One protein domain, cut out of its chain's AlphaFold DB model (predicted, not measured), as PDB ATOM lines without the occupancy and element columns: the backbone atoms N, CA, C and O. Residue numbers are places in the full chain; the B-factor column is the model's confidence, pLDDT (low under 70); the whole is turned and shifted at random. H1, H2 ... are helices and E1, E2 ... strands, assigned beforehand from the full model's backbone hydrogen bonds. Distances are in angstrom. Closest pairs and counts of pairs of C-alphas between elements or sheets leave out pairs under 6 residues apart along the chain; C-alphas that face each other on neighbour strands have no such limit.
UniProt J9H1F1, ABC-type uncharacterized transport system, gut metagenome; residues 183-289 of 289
ATOM      1  N   GLY A 183     250.936 278.926 333.294       95.25
ATOM      2  CA  GLY A 183     249.993 277.818 333.147       95.25
ATOM      3  C   GLY A 183     249.083 277.948 331.924       95.25
ATOM      4  O   GLY A 183     247.991 277.379 331.929       95.25
ATOM      5  N   VAL A 184     249.507 278.697 330.904       97.00
ATOM      6  CA  VAL A 184     248.806 278.827 329.623       97.00
ATOM      7  C   VAL A 184     249.562 278.043 328.553       97.00
ATOM      8  O   VAL A 184     250.767 278.208 328.373       97.00
ATOM      9  N   GLU A 185     248.848 277.185 327.832       95.69
ATOM     10  CA  GLU A 185     249.402 276.329 326.783       95.69
ATOM     11  C   GLU A 185     248.685 276.580 325.456       95.69
ATOM     12  O   GLU A 185     247.469 276.786 325.416       95.69
ATOM     13  N   THR A 186     249.428 276.536 324.354       94.94
ATOM     14  CA  THR A 186     248.859 276.604 323.007       94.94
ATOM     15  C   THR A 186     248.452 275.222 322.518       94.94
ATOM     16  O   THR A 186     249.243 274.282 322.571       94.94
ATOM     17  N   THR A 187     247.264 275.118 321.940       94.88
ATOM     18  CA  THR A 187     246.812 273.934 321.207       94.88
ATOM     19  C   THR A 187     247.221 274.071 319.755       94.88
ATOM     20  O   THR A 187     246.712 274.973 319.095       94.88
ATOM     21  N   GLU A 188     248.089 273.191 319.246       91.56
ATOM     22  CA  GLU A 188     248.542 273.205 317.847       91.56
ATOM     23  C   GLU A 188     247.384 273.271 316.838       91.56
ATOM     24  O   GLU A 188     246.302 272.714 317.056       91.56
ATOM     25  N   GLY A 189     247.634 273.928 315.702       94.19
ATOM     26  CA  GLY A 189     246.672 274.049 314.609       94.19
ATOM     27  C   GLY A 189     246.004 275.419 314.498       94.19
ATOM     28  O   GLY A 189     246.511 276.416 315.004       94.19
ATOM     29  N   VAL A 190     244.878 275.462 313.786       96.88
ATOM     30  CA  VAL A 190     244.049 276.663 313.587       96.88
ATOM     31  C   VAL A 190     242.667 276.407 314.169       96.88
ATOM     32  O   VAL A 190     242.036 275.408 313.834       96.88
ATOM     33  N   VAL A 191     242.161 277.306 315.005       98.19
ATOM     34  CA  VAL A 191     240.817 277.155 315.579       98.19
ATOM     35  C   VAL A 191     239.742 277.350 314.507       98.19
ATOM     36  O   VAL A 191     239.779 278.308 313.733       98.19
ATOM     37  N   VAL A 192     238.773 276.435 314.483       98.06
ATOM     38  CA  VAL A 192     237.619 276.434 313.581       98.06
ATOM     39  C   VAL A 192     236.329 276.323 314.388       98.06
ATOM     40  O   VAL A 192     236.221 275.527 315.324       98.06
ATOM     41  N   GLU A 193     235.333 277.115 314.002       98.06
ATOM     42  CA  GLU A 193     234.011 277.145 314.622       98.06
ATOM     43  C   GLU A 193     232.977 276.301 313.879       98.06
ATOM     44  O   GLU A 193     232.898 276.295 312.650       98.06
ATOM     45  N   GLN A 194     232.124 275.618 314.642       96.25
ATOM     46  CA  GLN A 194     230.975 274.886 314.096       96.25
ATOM     47  C   GLN A 194     229.668 275.658 314.279       96.25
ATOM     48  O   GLN A 194     228.743 275.525 313.470       96.25
ATOM     49  N   ASP A 195     229.587 276.482 315.322       96.50
ATOM     50  CA  ASP A 195     228.395 277.256 315.630       96.50
ATOM     51  C   ASP A 195     228.328 278.526 314.772       96.50
ATOM     52  O   ASP A 195     229.194 279.395 314.836       96.50
ATOM     53  N   ARG A 196     227.256 278.660 313.982       94.56
ATOM     54  CA  ARG A 196     226.988 279.835 313.136       94.56
ATOM     55  C   ARG A 196     226.944 281.154 313.909       94.56
ATOM     56  O   ARG A 196     227.131 282.189 313.278       94.56
ATOM     57  N   GLY A 197     226.668 281.130 315.212       95.88
ATOM     58  CA  GLY A 197     226.704 282.316 316.069       95.88
ATOM     59  C   GLY A 197     228.115 282.810 316.397       95.88
ATOM     60  O   GLY A 197     228.252 283.940 316.849       95.88
ATOM     61  N   PHE A 198     229.143 281.995 316.146       97.75
ATOM     62  CA  PHE A 198     230.520 282.227 316.584       97.75
ATOM     63  C   PHE A 198     231.511 282.404 315.423       97.75
ATOM     64  O   PHE A 198     232.720 282.382 315.637       97.75
ATOM     65  N   TYR A 199     231.047 282.628 314.189       97.25
ATOM     66  CA  TYR A 199     231.929 283.032 313.087       97.25
ATOM     67  C   TYR A 199     231.259 283.951 312.063       97.25
ATOM     68  O   TYR A 199     230.063 283.860 311.777       97.25
ATOM     69  N   ALA A 200     232.058 284.845 311.485       95.75
ATOM     70  CA  ALA A 200     231.628 285.863 310.538       95.75
ATOM     71  C   ALA A 200     231.739 285.396 309.078       95.75
ATOM     72  O   ALA A 200     232.375 284.395 308.755       95.75
ATOM     73  N   PHE A 201     231.088 286.129 308.166       93.94
ATOM     74  CA  PHE A 201     231.237 286.014 306.699       93.94
ATOM     75  C   PHE A 201     231.003 284.631 306.084       93.94
ATOM     76  O   PHE A 201     231.273 284.406 304.910       93.94
ATOM     77  N   ARG A 202     230.414 283.722 306.858       93.00
ATOM     78  CA  ARG A 202     230.286 282.302 306.545       93.00
ATOM     79  C   ARG A 202     231.608 281.537 306.452       93.00
ATOM     80  O   ARG A 202     231.566 280.412 305.964       93.00
ATOM     81  N   GLU A 203     232.678 282.096 307.002       95.69
ATOM     82  CA  GLU A 203     234.011 281.506 307.068       95.69
ATOM     83  C   GLU A 203     234.278 280.975 308.489       95.69
ATOM     84  O   GLU A 203     234.460 281.774 309.406       95.69
ATOM     85  N   PRO A 204     234.304 279.646 308.712       96.06
ATOM     86  CA  PRO A 204     234.457 279.037 310.044       96.06
ATOM     87  C   PRO A 204     235.735 279.402 310.821       96.06
ATOM     88  O   PRO A 204     235.814 279.151 312.017       96.06
ATOM     89  N   PHE A 205     236.741 279.972 310.155       94.69
ATOM     90  CA  PHE A 205     238.003 280.432 310.750       94.69
ATOM     91  C   PHE A 205     238.022 281.946 311.042       94.69
ATOM     92  O   PHE A 205     239.012 282.452 311.568       94.69
ATOM     93  N   ALA A 206     236.969 282.686 310.669       97.25
ATOM     94  CA  ALA A 206     236.778 284.098 311.007       97.25
ATOM     95  C   ALA A 206     235.972 284.192 312.307       97.25
ATOM     96  O   ALA A 206     234.765 284.441 312.292       97.25
ATOM     97  N   LEU A 207     236.639 283.912 313.425       98.19
ATOM     98  CA  LEU A 207     236.008 283.687 314.722       98.19
ATOM     99  C   LEU A 207     235.297 284.949 315.224       98.19
ATOM    100  O   LEU A 207     235.841 286.047 315.137       98.19
ATOM    101  N   LEU A 208     234.114 284.765 315.805       97.75
ATOM    102  CA  LEU A 208     233.373 285.737 316.611       97.75
ATOM    103  C   LEU A 208     233.336 285.215 318.057       97.75
ATOM    104  O   LEU A 208     232.324 284.651 318.482       97.75
ATOM    105  N   PRO A 209     234.452 285.311 318.801       97.62
ATOM    106  CA  PRO A 209     234.521 284.777 320.151       97.62
ATOM    107  C   PRO A 209     233.596 285.546 321.100       97.62
ATOM    108  O   PRO A 209     233.310 286.729 320.916       97.62
ATOM    109  N   THR A 210     233.180 284.877 322.173       97.31
ATOM    110  CA  THR A 210     232.538 285.534 323.314       97.31
ATOM    111  C   THR A 210     233.578 286.337 324.080       97.31
ATOM    112  O   THR A 210     234.620 285.799 324.457       97.31
ATOM    113  N   MET A 211     233.277 287.610 324.322       97.38
ATOM    114  CA  MET A 211     234.108 288.504 325.116       97.38
ATOM    115  C   MET A 211     233.689 288.451 326.587       97.38
ATOM    116  O   MET A 211     232.506 288.574 326.910       97.38
ATOM    117  N   SER A 212     234.661 288.232 327.467       96.06
ATOM    118  CA  SER A 212     234.469 288.260 328.919       96.06
ATOM    119  C   SER A 212     234.257 289.693 329.403       96.06
ATOM    120  O   SER A 212     234.781 290.623 328.801       96.06
ATOM    121  N   THR A 213     233.539 289.884 330.507       94.56
ATOM    122  CA  THR A 213     233.433 291.188 331.187       94.56
ATOM    123  C   THR A 213     234.706 291.493 331.976       94.56
ATOM    124  O   THR A 213     235.258 290.586 332.606       94.56
ATOM    125  N   GLY A 214     235.135 292.749 331.996       93.25
ATOM    126  CA  GLY A 214     236.333 293.219 332.689       93.25
ATOM    127  C   GLY A 214     236.763 294.611 332.226       93.25
ATOM    128  O   GLY A 214     236.295 295.108 331.210       93.25
ATOM    129  N   GLU A 215     237.707 295.230 332.937       93.19
ATOM    130  CA  GLU A 215     238.141 296.616 332.676       93.19
ATOM    131  C   GLU A 215     238.543 296.869 331.210       93.19
ATOM    132  O   GLU A 215     238.205 297.905 330.642       93.19
ATOM    133  N   LEU A 216     239.215 295.901 330.576       92.56
ATOM    134  CA  LEU A 216     239.655 295.996 329.181       92.56
ATOM    135  C   LEU A 216     238.520 295.834 328.157       92.56
ATOM    136  O   LEU A 216     238.642 296.303 327.027       92.56
ATOM    137  N   THR A 217     237.446 295.132 328.511       95.75
ATOM    138  CA  THR A 217     236.435 294.631 327.567       95.75
ATOM    139  C   THR A 217     235.049 295.228 327.782       95.75
ATOM    140  O   THR A 217     234.275 295.299 326.830       95.75
ATOM    141  N   ASP A 218     234.736 295.718 328.981       96.56
ATOM    142  CA  ASP A 218     233.444 296.325 329.313       96.56
ATOM    143  C   ASP A 218     233.095 297.503 328.387       96.56
ATOM    144  O   ASP A 218     231.992 297.487 327.836       96.56
ATOM    145  N   PRO A 219     234.007 298.456 328.079       95.25
ATOM    146  CA  PRO A 219     233.692 299.532 327.135       95.25
ATOM    147  C   PRO A 219     233.335 299.017 325.733       95.25
ATOM    148  O   PRO A 219     232.482 299.578 325.051       95.25
ATOM    149  N   LEU A 220     233.967 297.922 325.297       95.19
ATOM    150  CA  LEU A 220     233.691 297.309 323.996       95.19
ATOM    151  C   LEU A 220     232.323 296.617 323.986       95.19
ATOM    152  O   LEU A 220     231.600 296.690 322.994       95.19
ATOM    153  N   LEU A 221     231.961 295.962 325.091       94.94
ATOM    154  CA  LEU A 221     230.667 295.305 325.268       94.94
ATOM    155  C   LEU A 221     229.513 296.312 325.324       94.94
ATOM    156  O   LEU A 221     228.471 296.073 324.707       94.94
ATOM    157  N   GLU A 222     229.697 297.425 326.039       95.62
ATOM    158  CA  GLU A 222     228.721 298.517 326.152       95.62
ATOM    159  C   GLU A 222     228.414 299.151 324.791       95.62
ATOM    160  O   GLU A 222     227.251 299.380 324.465       95.62
ATOM    161  N   GLU A 223     229.443 299.336 323.964       94.44
ATOM    162  CA  GLU A 223     229.327 299.851 322.596       94.44
ATOM    163  C   GLU A 223     228.990 298.758 321.558       94.44
ATOM    164  O   GLU A 223     228.991 299.001 320.349       94.44
ATOM    165  N   HIS A 224     228.669 297.539 322.008       92.88
ATOM    166  CA  HIS A 224     228.274 296.405 321.169       92.88
ATOM    167  C   HIS A 224     229.296 296.017 320.082       92.88
ATOM    168  O   HIS A 224     228.922 295.513 319.016       92.88
ATOM    169  N   TYR A 225     230.591 296.204 320.348       93.19
ATOM    170  CA  TYR A 225     231.647 295.739 319.457       93.19
ATOM    171  C   TYR A 225     231.718 294.212 319.435       93.19
ATOM    172  O   TYR A 225     231.723 293.538 320.465       93.19
ATOM    173  N   LEU A 226     231.835 293.665 318.224       92.00
ATOM    174  CA  LEU A 226     232.035 292.241 317.981       92.00
ATOM    175  C   LEU A 226     233.407 292.040 317.326       92.00
ATOM    176  O   LEU A 226     233.569 292.390 316.153       92.00
ATOM    177  N   PRO A 227     234.408 291.513 318.053       93.38
ATOM    178  CA  PRO A 227     235.727 291.291 317.487       93.38
ATOM    179  C   PRO A 227     235.678 290.119 316.505       93.38
ATOM    180  O   PRO A 227     235.106 289.072 316.801       93.38
ATOM    181  N   ILE A 228     236.304 290.289 315.341       95.25
ATOM    182  CA  ILE A 228     236.501 289.211 314.367       95.25
ATOM    183  C   ILE A 228     237.974 288.828 314.398       95.25
ATOM    184  O   ILE A 228     238.826 289.649 314.063       95.25
ATOM    185  N   LEU A 229     238.269 287.591 314.795       95.44
ATOM    186  CA  LEU A 229     239.630 287.058 314.862       95.44
ATOM    187  C   LEU A 229     239.825 286.024 313.745       95.44
ATOM    188  O   LEU A 229     239.416 284.871 313.901       95.44
ATOM    189  N   PRO A 230     240.410 286.412 312.597       92.44
ATOM    190  CA  PRO A 230     240.733 285.464 311.544       92.44
ATOM    191  C   PRO A 230     241.962 284.639 311.932       92.44
ATOM    192  O   PRO A 230     242.983 285.211 312.297       92.44
ATOM    193  N   ILE A 231     241.878 283.315 311.778       93.88
ATOM    194  CA  ILE A 231     243.004 282.377 311.940       93.88
ATOM    195  C   ILE A 231     243.693 282.539 313.308       93.88
ATOM    196  O   ILE A 231     244.741 283.165 313.438       93.88
ATOM    197  N   ALA A 232     243.105 281.939 314.342       96.00
ATOM    198  CA  ALA A 232     243.639 282.001 315.701       96.00
ATOM    199  C   ALA A 232     244.307 280.688 316.132       96.00
ATOM    200  O   ALA A 232     243.882 279.595 315.743       96.00
ATOM    201  N   GLN A 233     245.319 280.819 316.990       95.31
ATOM    202  CA  GLN A 233     245.889 279.720 317.765       95.31
ATOM    203  C   GLN A 233     245.024 279.539 319.016       95.31
ATOM    204  O   GLN A 233     244.722 280.516 319.701       95.31
ATOM    205  N   GLY A 234     244.612 278.308 319.315       97.00
ATOM    206  CA  GLY A 234     243.855 278.032 320.534       97.00
ATOM    207  C   GLY A 234     244.761 278.072 321.759       97.00
ATOM    208  O   GLY A 234     245.861 277.526 321.724       97.00
ATOM    209  N   LEU A 235     244.292 278.680 322.843       97.81
ATOM    210  CA  LEU A 235     244.920 278.649 324.160       97.81
ATOM    211  C   LEU A 235     244.067 277.823 325.120       97.81
ATOM    212  O   LEU A 235     242.833 277.872 325.096       97.81
ATOM    213  N   THR A 236     244.742 277.101 326.002       96.94
ATOM    214  CA  THR A 236     244.144 276.429 327.153       96.94
ATOM    215  C   THR A 236     244.803 276.938 328.423       96.94
ATOM    216  O   THR A 236     246.005 277.197 328.463       96.94
ATOM    217  N   ILE A 237     243.996 277.122 329.462       96.31
ATOM    218  CA  ILE A 237     244.463 277.590 330.764       96.31
ATOM    219  C   ILE A 237     244.413 276.390 331.703       96.31
ATOM    220  O   ILE A 237     243.341 275.861 332.000       96.31
ATOM    221  N   ALA A 238     245.588 275.935 332.121       92.38
ATOM    222  CA  ALA A 238     245.767 274.824 333.037       92.38
ATOM    223  C   ALA A 238     245.856 275.349 334.481       92.38
ATOM    224  O   ALA A 238     245.008 276.108 334.953       92.38
ATOM    225  N   LYS A 239     246.877 274.920 335.231       92.56
ATOM    226  CA  LYS A 239     247.092 275.376 336.602       92.56
ATOM    227  C   LYS A 239     247.914 276.664 336.610       92.56
ATOM    228  O   LYS A 239     249.135 276.610 336.496       92.56
ATOM    229  N   VAL A 240     247.239 277.785 336.841       93.81
ATOM    230  CA  VAL A 240     247.875 279.092 337.045       93.81
ATOM    231  C   VAL A 240     248.695 279.083 338.350       93.81
ATOM    232  O   VAL A 240     248.208 278.582 339.376       93.81
ATOM    233  N   PRO A 241     249.949 279.571 338.346       91.06
ATOM    234  CA  PRO A 241     250.760 279.662 339.555       91.06
ATOM    235  C   PRO A 241     250.228 280.749 340.501       91.06
ATOM    236  O   PRO A 241     249.599 281.713 340.086       91.06
ATOM    237  N   GLY A 242     250.493 280.614 341.804       90.88
ATOM    238  CA  GLY A 242     249.916 281.507 342.822       90.88
ATOM    239  C   GLY A 242     250.410 282.960 342.793       90.88
ATOM    240  O   GLY A 242     249.887 283.778 343.538       90.88
ATOM    241  N   ASN A 243     251.416 283.271 341.976       91.06
ATOM    242  CA  ASN A 243     251.970 284.611 341.771       91.06
ATOM    243  C   ASN A 243     251.471 285.262 340.469       91.06
ATOM    244  O   ASN A 243     252.080 286.218 339.994       91.06
ATOM    245  N   ALA A 244     250.414 284.727 339.859       94.38
ATOM    246  CA  ALA A 244     249.811 285.307 338.673       94.38
ATOM    247  C   ALA A 244     248.296 285.092 338.644       94.38
ATOM    248  O   ALA A 244     247.759 284.165 339.251       94.38
ATOM    249  N   GLU A 245     247.627 285.944 337.889       95.06
ATOM    250  CA  GLU A 245     246.248 285.812 337.459       95.06
ATOM    251  C   GLU A 245     246.221 285.770 335.935       95.06
ATOM    252  O   GLU A 245     246.906 286.543 335.270       95.06
ATOM    253  N   VAL A 246     245.449 284.830 335.394       96.75
ATOM    254  CA  VAL A 246     245.228 284.685 333.955       96.75
ATOM    255  C   VAL A 246     243.737 284.833 333.713       96.75
ATOM    256  O   VAL A 246     242.950 283.972 334.116       96.75
ATOM    257  N   THR A 247     243.364 285.907 333.031       96.69
ATOM    258  CA  THR A 247     241.977 286.250 332.724       96.69
ATOM    259  C   THR A 247     241.712 285.990 331.242       96.69
ATOM    260  O   THR A 247     242.280 286.673 330.387       96.69
ATOM    261  N   PRO A 248     240.853 285.018 330.885       97.19
ATOM    262  CA  PRO A 248     240.425 284.836 329.504       97.19
ATOM    263  C   PRO A 248     239.622 286.056 329.043       97.19
ATOM    264  O   PRO A 248     238.590 286.372 329.635       97.19
ATOM    265  N   LEU A 249     240.053 286.708 327.964       97.75
ATOM    266  CA  LEU A 249     239.362 287.865 327.385       97.75
ATOM    267  C   LEU A 249     238.374 287.446 326.297       97.75
ATOM    268  O   LEU A 249     237.268 287.975 326.238       97.75
ATOM    269  N   LEU A 250     238.769 286.494 325.447       98.12
ATOM    270  CA  LEU A 250     237.990 286.025 324.299       98.12
ATOM    271  C   LEU A 250     237.970 284.493 324.266       98.12
ATOM    272  O   LEU A 250     239.029 283.867 324.307       98.12
ATOM    273  N   THR A 251     236.785 283.888 324.161       98.25
ATOM    274  CA  THR A 251     236.604 282.422 324.178       98.25
ATOM    275  C   THR A 251     235.706 281.949 323.035       98.25
ATOM    276  O   THR A 251     234.705 282.587 322.714       98.25
ATOM    277  N   THR A 252     236.062 280.827 322.415       98.44
ATOM    278  CA  THR A 252     235.292 280.198 321.332       98.44
ATOM    279  C   THR A 252     234.100 279.398 321.865       98.44
ATOM    280  O   THR A 252     233.928 279.216 323.074       98.44
ATOM    281  N   SER A 253     233.246 278.903 320.971       98.06
ATOM    282  CA  SER A 253     232.111 278.064 321.347       98.06
ATOM    283  C   SER A 253     232.560 276.693 321.886       98.06
ATOM    284  O   SER A 253     233.629 276.189 321.515       98.06
ATOM    285  N   PRO A 254     231.725 276.009 322.693       97.62
ATOM    286  CA  PRO A 254     231.992 274.635 323.125       97.62
ATOM    287  C   PRO A 254     232.077 273.601 321.992       97.62
ATOM    288  O   PRO A 254     232.492 272.475 322.247       97.62
ATOM    289  N   THR A 255     231.639 273.934 320.773       97.44
ATOM    290  CA  THR A 255     231.702 273.045 319.598       97.44
ATOM    291  C   THR A 255     232.842 273.400 318.643       97.44
ATOM    292  O   THR A 255     233.024 272.730 317.626       97.44
ATOM    293  N   SER A 256     233.628 274.430 318.962       98.25
ATOM    294  CA  SER A 256     234.875 274.716 318.258       98.25
ATOM    295  C   SER A 256     235.888 273.581 318.426       98.25
ATOM    296  O   SER A 256     235.822 272.776 319.357       98.25
ATOM    297  N   PHE A 257     236.843 273.515 317.509       98.44
ATOM    298  CA  PHE A 257     237.943 272.558 317.552       98.44
ATOM    299  C   PHE A 257     239.186 273.169 316.884       98.44
ATOM    300  O   PHE A 257     239.075 274.083 316.067       98.44
ATOM    301  N   SER A 258     240.378 272.694 317.242       97.88
ATOM    302  CA  SER A 258     241.630 273.113 316.609       97.88
ATOM    303  C   SER A 258     241.980 272.149 315.484       97.88
ATOM    304  O   SER A 258     242.160 270.951 315.719       97.88
ATOM    305  N   LYS A 259     242.075 272.680 314.262       97.25
ATOM    306  CA  LYS A 259     242.505 271.964 313.065       97.25
ATOM    307  C   LYS A 259     243.999 271.702 313.097       97.25
ATOM    308  O   LYS A 259     244.776 272.602 312.775       97.25
ATOM    309  N   ALA A 260     244.396 270.459 313.366       95.19
ATOM    310  CA  ALA A 260     245.808 270.067 313.430       95.19
ATOM    311  C   ALA A 260     246.545 270.291 312.094       95.19
ATOM    312  O   ALA A 260     247.737 270.585 312.071       95.19
ATOM    313  N   ALA A 261     245.828 270.218 310.966       93.88
ATOM    314  CA  ALA A 261     246.381 270.511 309.642       93.88
ATOM    315  C   ALA A 261     246.836 271.977 309.467       93.88
ATOM    316  O   ALA A 261     247.594 272.270 308.537       93.88
ATOM    317  N   GLY A 262     246.380 272.899 310.326       93.25
ATOM    318  CA  GLY A 262     246.702 274.324 310.255       93.25
ATOM    319  C   GLY A 262     246.423 274.908 308.867       93.25
ATOM    320  O   GLY A 262     245.389 274.630 308.264       93.25
ATOM    321  N   TYR A 263     247.378 275.650 308.304       91.94
ATOM    322  CA  TYR A 263     247.278 276.217 306.949       91.94
ATOM    323  C   TYR A 263     247.174 275.183 305.816       91.94
ATOM    324  O   TYR A 263     246.845 275.544 304.687       91.94
ATOM    325  N   LYS A 264     247.448 273.902 306.087       92.00
ATOM    326  CA  LYS A 264     247.352 272.814 305.099       92.00
ATOM    327  C   LYS A 264     245.974 272.151 305.084       92.00
ATOM    328  O   LYS A 264     245.814 271.125 304.422       92.00
ATOM    329  N   LEU A 265     244.998 272.694 305.818       92.12
ATOM    330  CA  LEU A 265     243.633 272.180 305.829       92.12
ATOM    331  C   LEU A 265     243.051 272.132 304.407       92.12
ATOM    332  O   LEU A 265     243.244 273.039 303.599       92.12
ATOM    333  N   THR A 266     242.306 271.069 304.109       93.75
ATOM    334  CA  THR A 266     241.565 270.910 302.844       93.75
ATOM    335  C   THR A 266     240.051 270.936 303.039       93.75
ATOM    336  O   THR A 266     239.302 270.986 302.066       93.75
ATOM    337  N   THR A 267     239.599 270.882 304.291       94.81
ATOM    338  CA  THR A 267     238.199 270.975 304.709       94.81
ATOM    339  C   THR A 267     238.110 271.680 306.063       94.81
ATOM    340  O   THR A 267     239.065 271.673 306.842       94.81
ATOM    341  N   TYR A 268     236.948 272.267 306.344       94.25
ATOM    342  CA  TYR A 268     236.602 272.833 307.649       94.25
ATOM    343  C   TYR A 268     235.779 271.866 308.511       94.25
ATOM    344  O   TYR A 268     235.412 272.219 309.625       94.25
ATOM    345  N   ASP A 269     235.473 270.660 308.027       94.94
ATOM    346  CA  ASP A 269     234.813 269.625 308.830       94.94
ATOM    347  C   ASP A 269     235.810 269.006 309.803       94.94
ATOM    348  O   ASP A 269     236.931 268.730 309.398       94.94
ATOM    349  N   LYS A 270     235.422 268.742 311.052       96.31
ATOM    350  CA  LYS A 270     236.299 268.103 312.047       96.31
ATOM    351  C   LYS A 270     236.756 266.708 311.592       96.31
ATOM    352  O   LYS A 270     235.951 265.917 311.103       96.31
ATOM    353  N   GLU A 271     238.032 266.400 311.798       96.75
ATOM    354  CA  GLU A 271     238.696 265.151 311.412       96.75
ATOM    355  C   GLU A 271     239.353 264.468 312.626       96.75
ATOM    356  O   GLU A 271     239.445 265.025 313.721       96.75
ATOM    357  N   GLU A 272     239.790 263.220 312.448       96.06
ATOM    358  CA  GLU A 272     240.559 262.504 313.469       96.06
ATOM    359  C   GLU A 272     241.911 263.199 313.704       96.06
ATOM    360  O   GLU A 272     242.631 263.500 312.754       96.06
ATOM    361  N   GLY A 273     242.256 263.443 314.972       94.56
ATOM    362  CA  GLY A 273     243.469 264.170 315.367       94.56
ATOM    363  C   GLY A 273     243.250 265.656 315.666       94.56
ATOM    364  O   GLY A 273     244.120 266.276 316.272       94.56
ATOM    365  N   ASP A 274     242.085 266.214 315.321       97.62
ATOM    366  CA  ASP A 274     241.712 267.566 315.736       97.62
ATOM    367  C   ASP A 274     241.368 267.613 317.231       97.62
ATOM    368  O   ASP A 274     240.700 266.721 317.763       97.62
ATOM    369  N   SER A 275     241.790 268.685 317.903       97.81
ATOM    370  CA  SER A 275     241.561 268.862 319.341       97.81
ATOM    371  C   SER A 275     240.224 269.542 319.608       97.81
ATOM    372  O   SER A 275     239.907 270.549 318.981       97.81
ATOM    373  N   ASP A 276     239.446 269.014 320.551       97.75
ATOM    374  CA  ASP A 276     238.185 269.616 320.988       97.75
ATOM    375  C   ASP A 276     238.407 270.918 321.764       97.75
ATOM    376  O   ASP A 276     239.305 270.999 322.602       97.75
ATOM    377  N   GLY A 277     237.570 271.917 321.484       96.00
ATOM    378  CA  GLY A 277     237.471 273.141 322.268       96.00
ATOM    379  C   GLY A 277     236.559 272.994 323.498       96.00
ATOM    380  O   GLY A 277     236.214 271.880 323.905       96.00
ATOM    381  N   PRO A 278     236.134 274.117 324.104       97.62
ATOM    382  CA  PRO A 278     236.417 275.492 323.688       97.62
ATOM    383  C   PRO A 278     237.885 275.883 323.908       97.62
ATOM    384  O   PRO A 278     238.590 275.275 324.711       97.62
ATOM    385  N   PHE A 279     238.319 276.939 323.226       98.38
ATOM    386  CA  PHE A 279     239.629 277.554 323.399       98.38
ATOM    387  C   PHE A 279     239.482 279.013 323.802       98.38
ATOM    388  O   PHE A 279     238.583 279.727 323.353       98.38
ATOM    389  N   THR A 280     240.422 279.476 324.612       98.19
ATOM    390  CA  THR A 280     240.671 280.903 324.763       98.19
ATOM    391  C   THR A 280     241.503 281.374 323.568       98.19
ATOM    392  O   THR A 280     242.385 280.659 323.109       98.19
ATOM    393  N   VAL A 281     241.222 282.560 323.033       97.62
ATOM    394  CA  VAL A 281     241.959 283.142 321.888       97.62
ATOM    395  C   VAL A 281     242.550 284.520 322.201       97.62
ATOM    396  O   VAL A 281     243.244 285.098 321.373       97.62
ATOM    397  N   ALA A 282     242.307 285.031 323.410       97.38
ATOM    398  CA  ALA A 282     243.021 286.158 324.001       97.38
ATOM    399  C   ALA A 282     242.983 286.050 325.532       97.38
ATOM    400  O   ALA A 282     241.941 285.707 326.099       97.38
ATOM    401  N   VAL A 283     244.099 286.360 326.188       96.94
ATOM    402  CA  VAL A 283     244.253 286.365 327.651       96.94
ATOM    403  C   VAL A 283     244.880 287.676 328.111       96.94
ATOM    404  O   VAL A 283     245.710 288.240 327.403       96.94
ATOM    405  N   ASP A 284     244.503 288.124 329.303       97.06
ATOM    406  CA  ASP A 284     245.263 289.082 330.105       97.06
ATOM    407  C   ASP A 284     245.992 288.313 331.212       97.06
ATOM    408  O   ASP A 284     245.420 287.399 331.812       97.06
ATOM    409  N   ILE A 285     247.259 288.646 331.455       95.94
ATOM    410  CA  ILE A 285     248.083 287.990 332.473       95.94
ATOM    411  C   ILE A 285     248.650 289.061 333.393       95.94
ATOM    412  O   ILE A 285     249.466 289.886 332.982       95.94
ATOM    413  N   GLN A 286     248.265 289.000 334.664       94.00
ATOM    414  CA  GLN A 286     248.738 289.909 335.699       94.00
ATOM    415  C   GLN A 286     249.607 289.141 336.685       94.00
ATOM    416  O   GLN A 286     249.183 288.153 337.275       94.00
ATOM    417  N   LYS A 287     250.850 289.583 336.861       88.94
ATOM    418  CA  LYS A 287     251.771 289.002 337.839       88.94
ATOM    419  C   LYS A 287     251.662 289.757 339.162       88.94
ATOM    420  O   LYS A 287     251.656 290.985 339.177       88.94
ATOM    421  N   TYR A 288     251.644 289.013 340.261       84.62
ATOM    422  CA  TYR A 288     251.714 289.539 341.618       84.62
ATOM    423  C   TYR A 288     253.119 289.354 342.196       84.62
ATOM    424  O   TYR A 288     253.791 288.357 341.909       84.62
ATOM    425  N   GLU A 289     253.552 290.325 343.001       63.56
ATOM    426  CA  GLU A 289     254.769 290.229 343.819       63.56
ATOM    427  C   GLU A 289     254.546 289.424 345.106       63.56
ATOM    428  O   GLU A 289     253.480 289.590 345.747       63.56
TER     429      GLU A 289
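This is residues 183 to 289 of the 289 residues of the protein "ABC-type uncharacterized transport system" of gut metagenome (UniProt J9H1F1). Little regular structure is here: two strand pairs, E4 with E6 and E1 with E3, stand side by side where E3 meets E6, a third, E2 with E5, sits at one end of E3, and short H1 lies far out on long loops. Printed are 107 residues, 35 in named elements, mostly strand, in the order E1 E2 H1 E3 E4 E5 E6; each pair is antiparallel. It is compact, radius of gyration of the C-alphas 14.4 A, spanning 47 by 33 by 20 A.

Look first at E4, residues 244 to 251, and E6, residues 280 to 287, antiparallel at 159 degrees; N 245 and O 286, 2.8 A apart, are within hydrogen-bond range. The closest C-alphas of E6 and E3, residues 234 to 237, are Thr 280 and Leu 235, 4.8 A apart. E1, residues 184 to 187, is antiparallel to E3, with N 185 2.9 A from O 236. E2, residues 190 to 192, is antiparallel to E5, residues 257 to 259, with N 259 2.8 A from O 190. H1, residues 218 to 222, has its O i to N i+4 pair within range and is apart from E4 and E6.

Find C-alpha 184, where E1 begins, at (248.806, 278.827, 329.623); E6, 19.0 A long, ends at C-alpha 287, (251.771, 289.002, 337.839).

The printed part has no cut. Links E2 to H1, H1 to E3 and E5 to E6 are long. Residue 289 has pLDDT under 70.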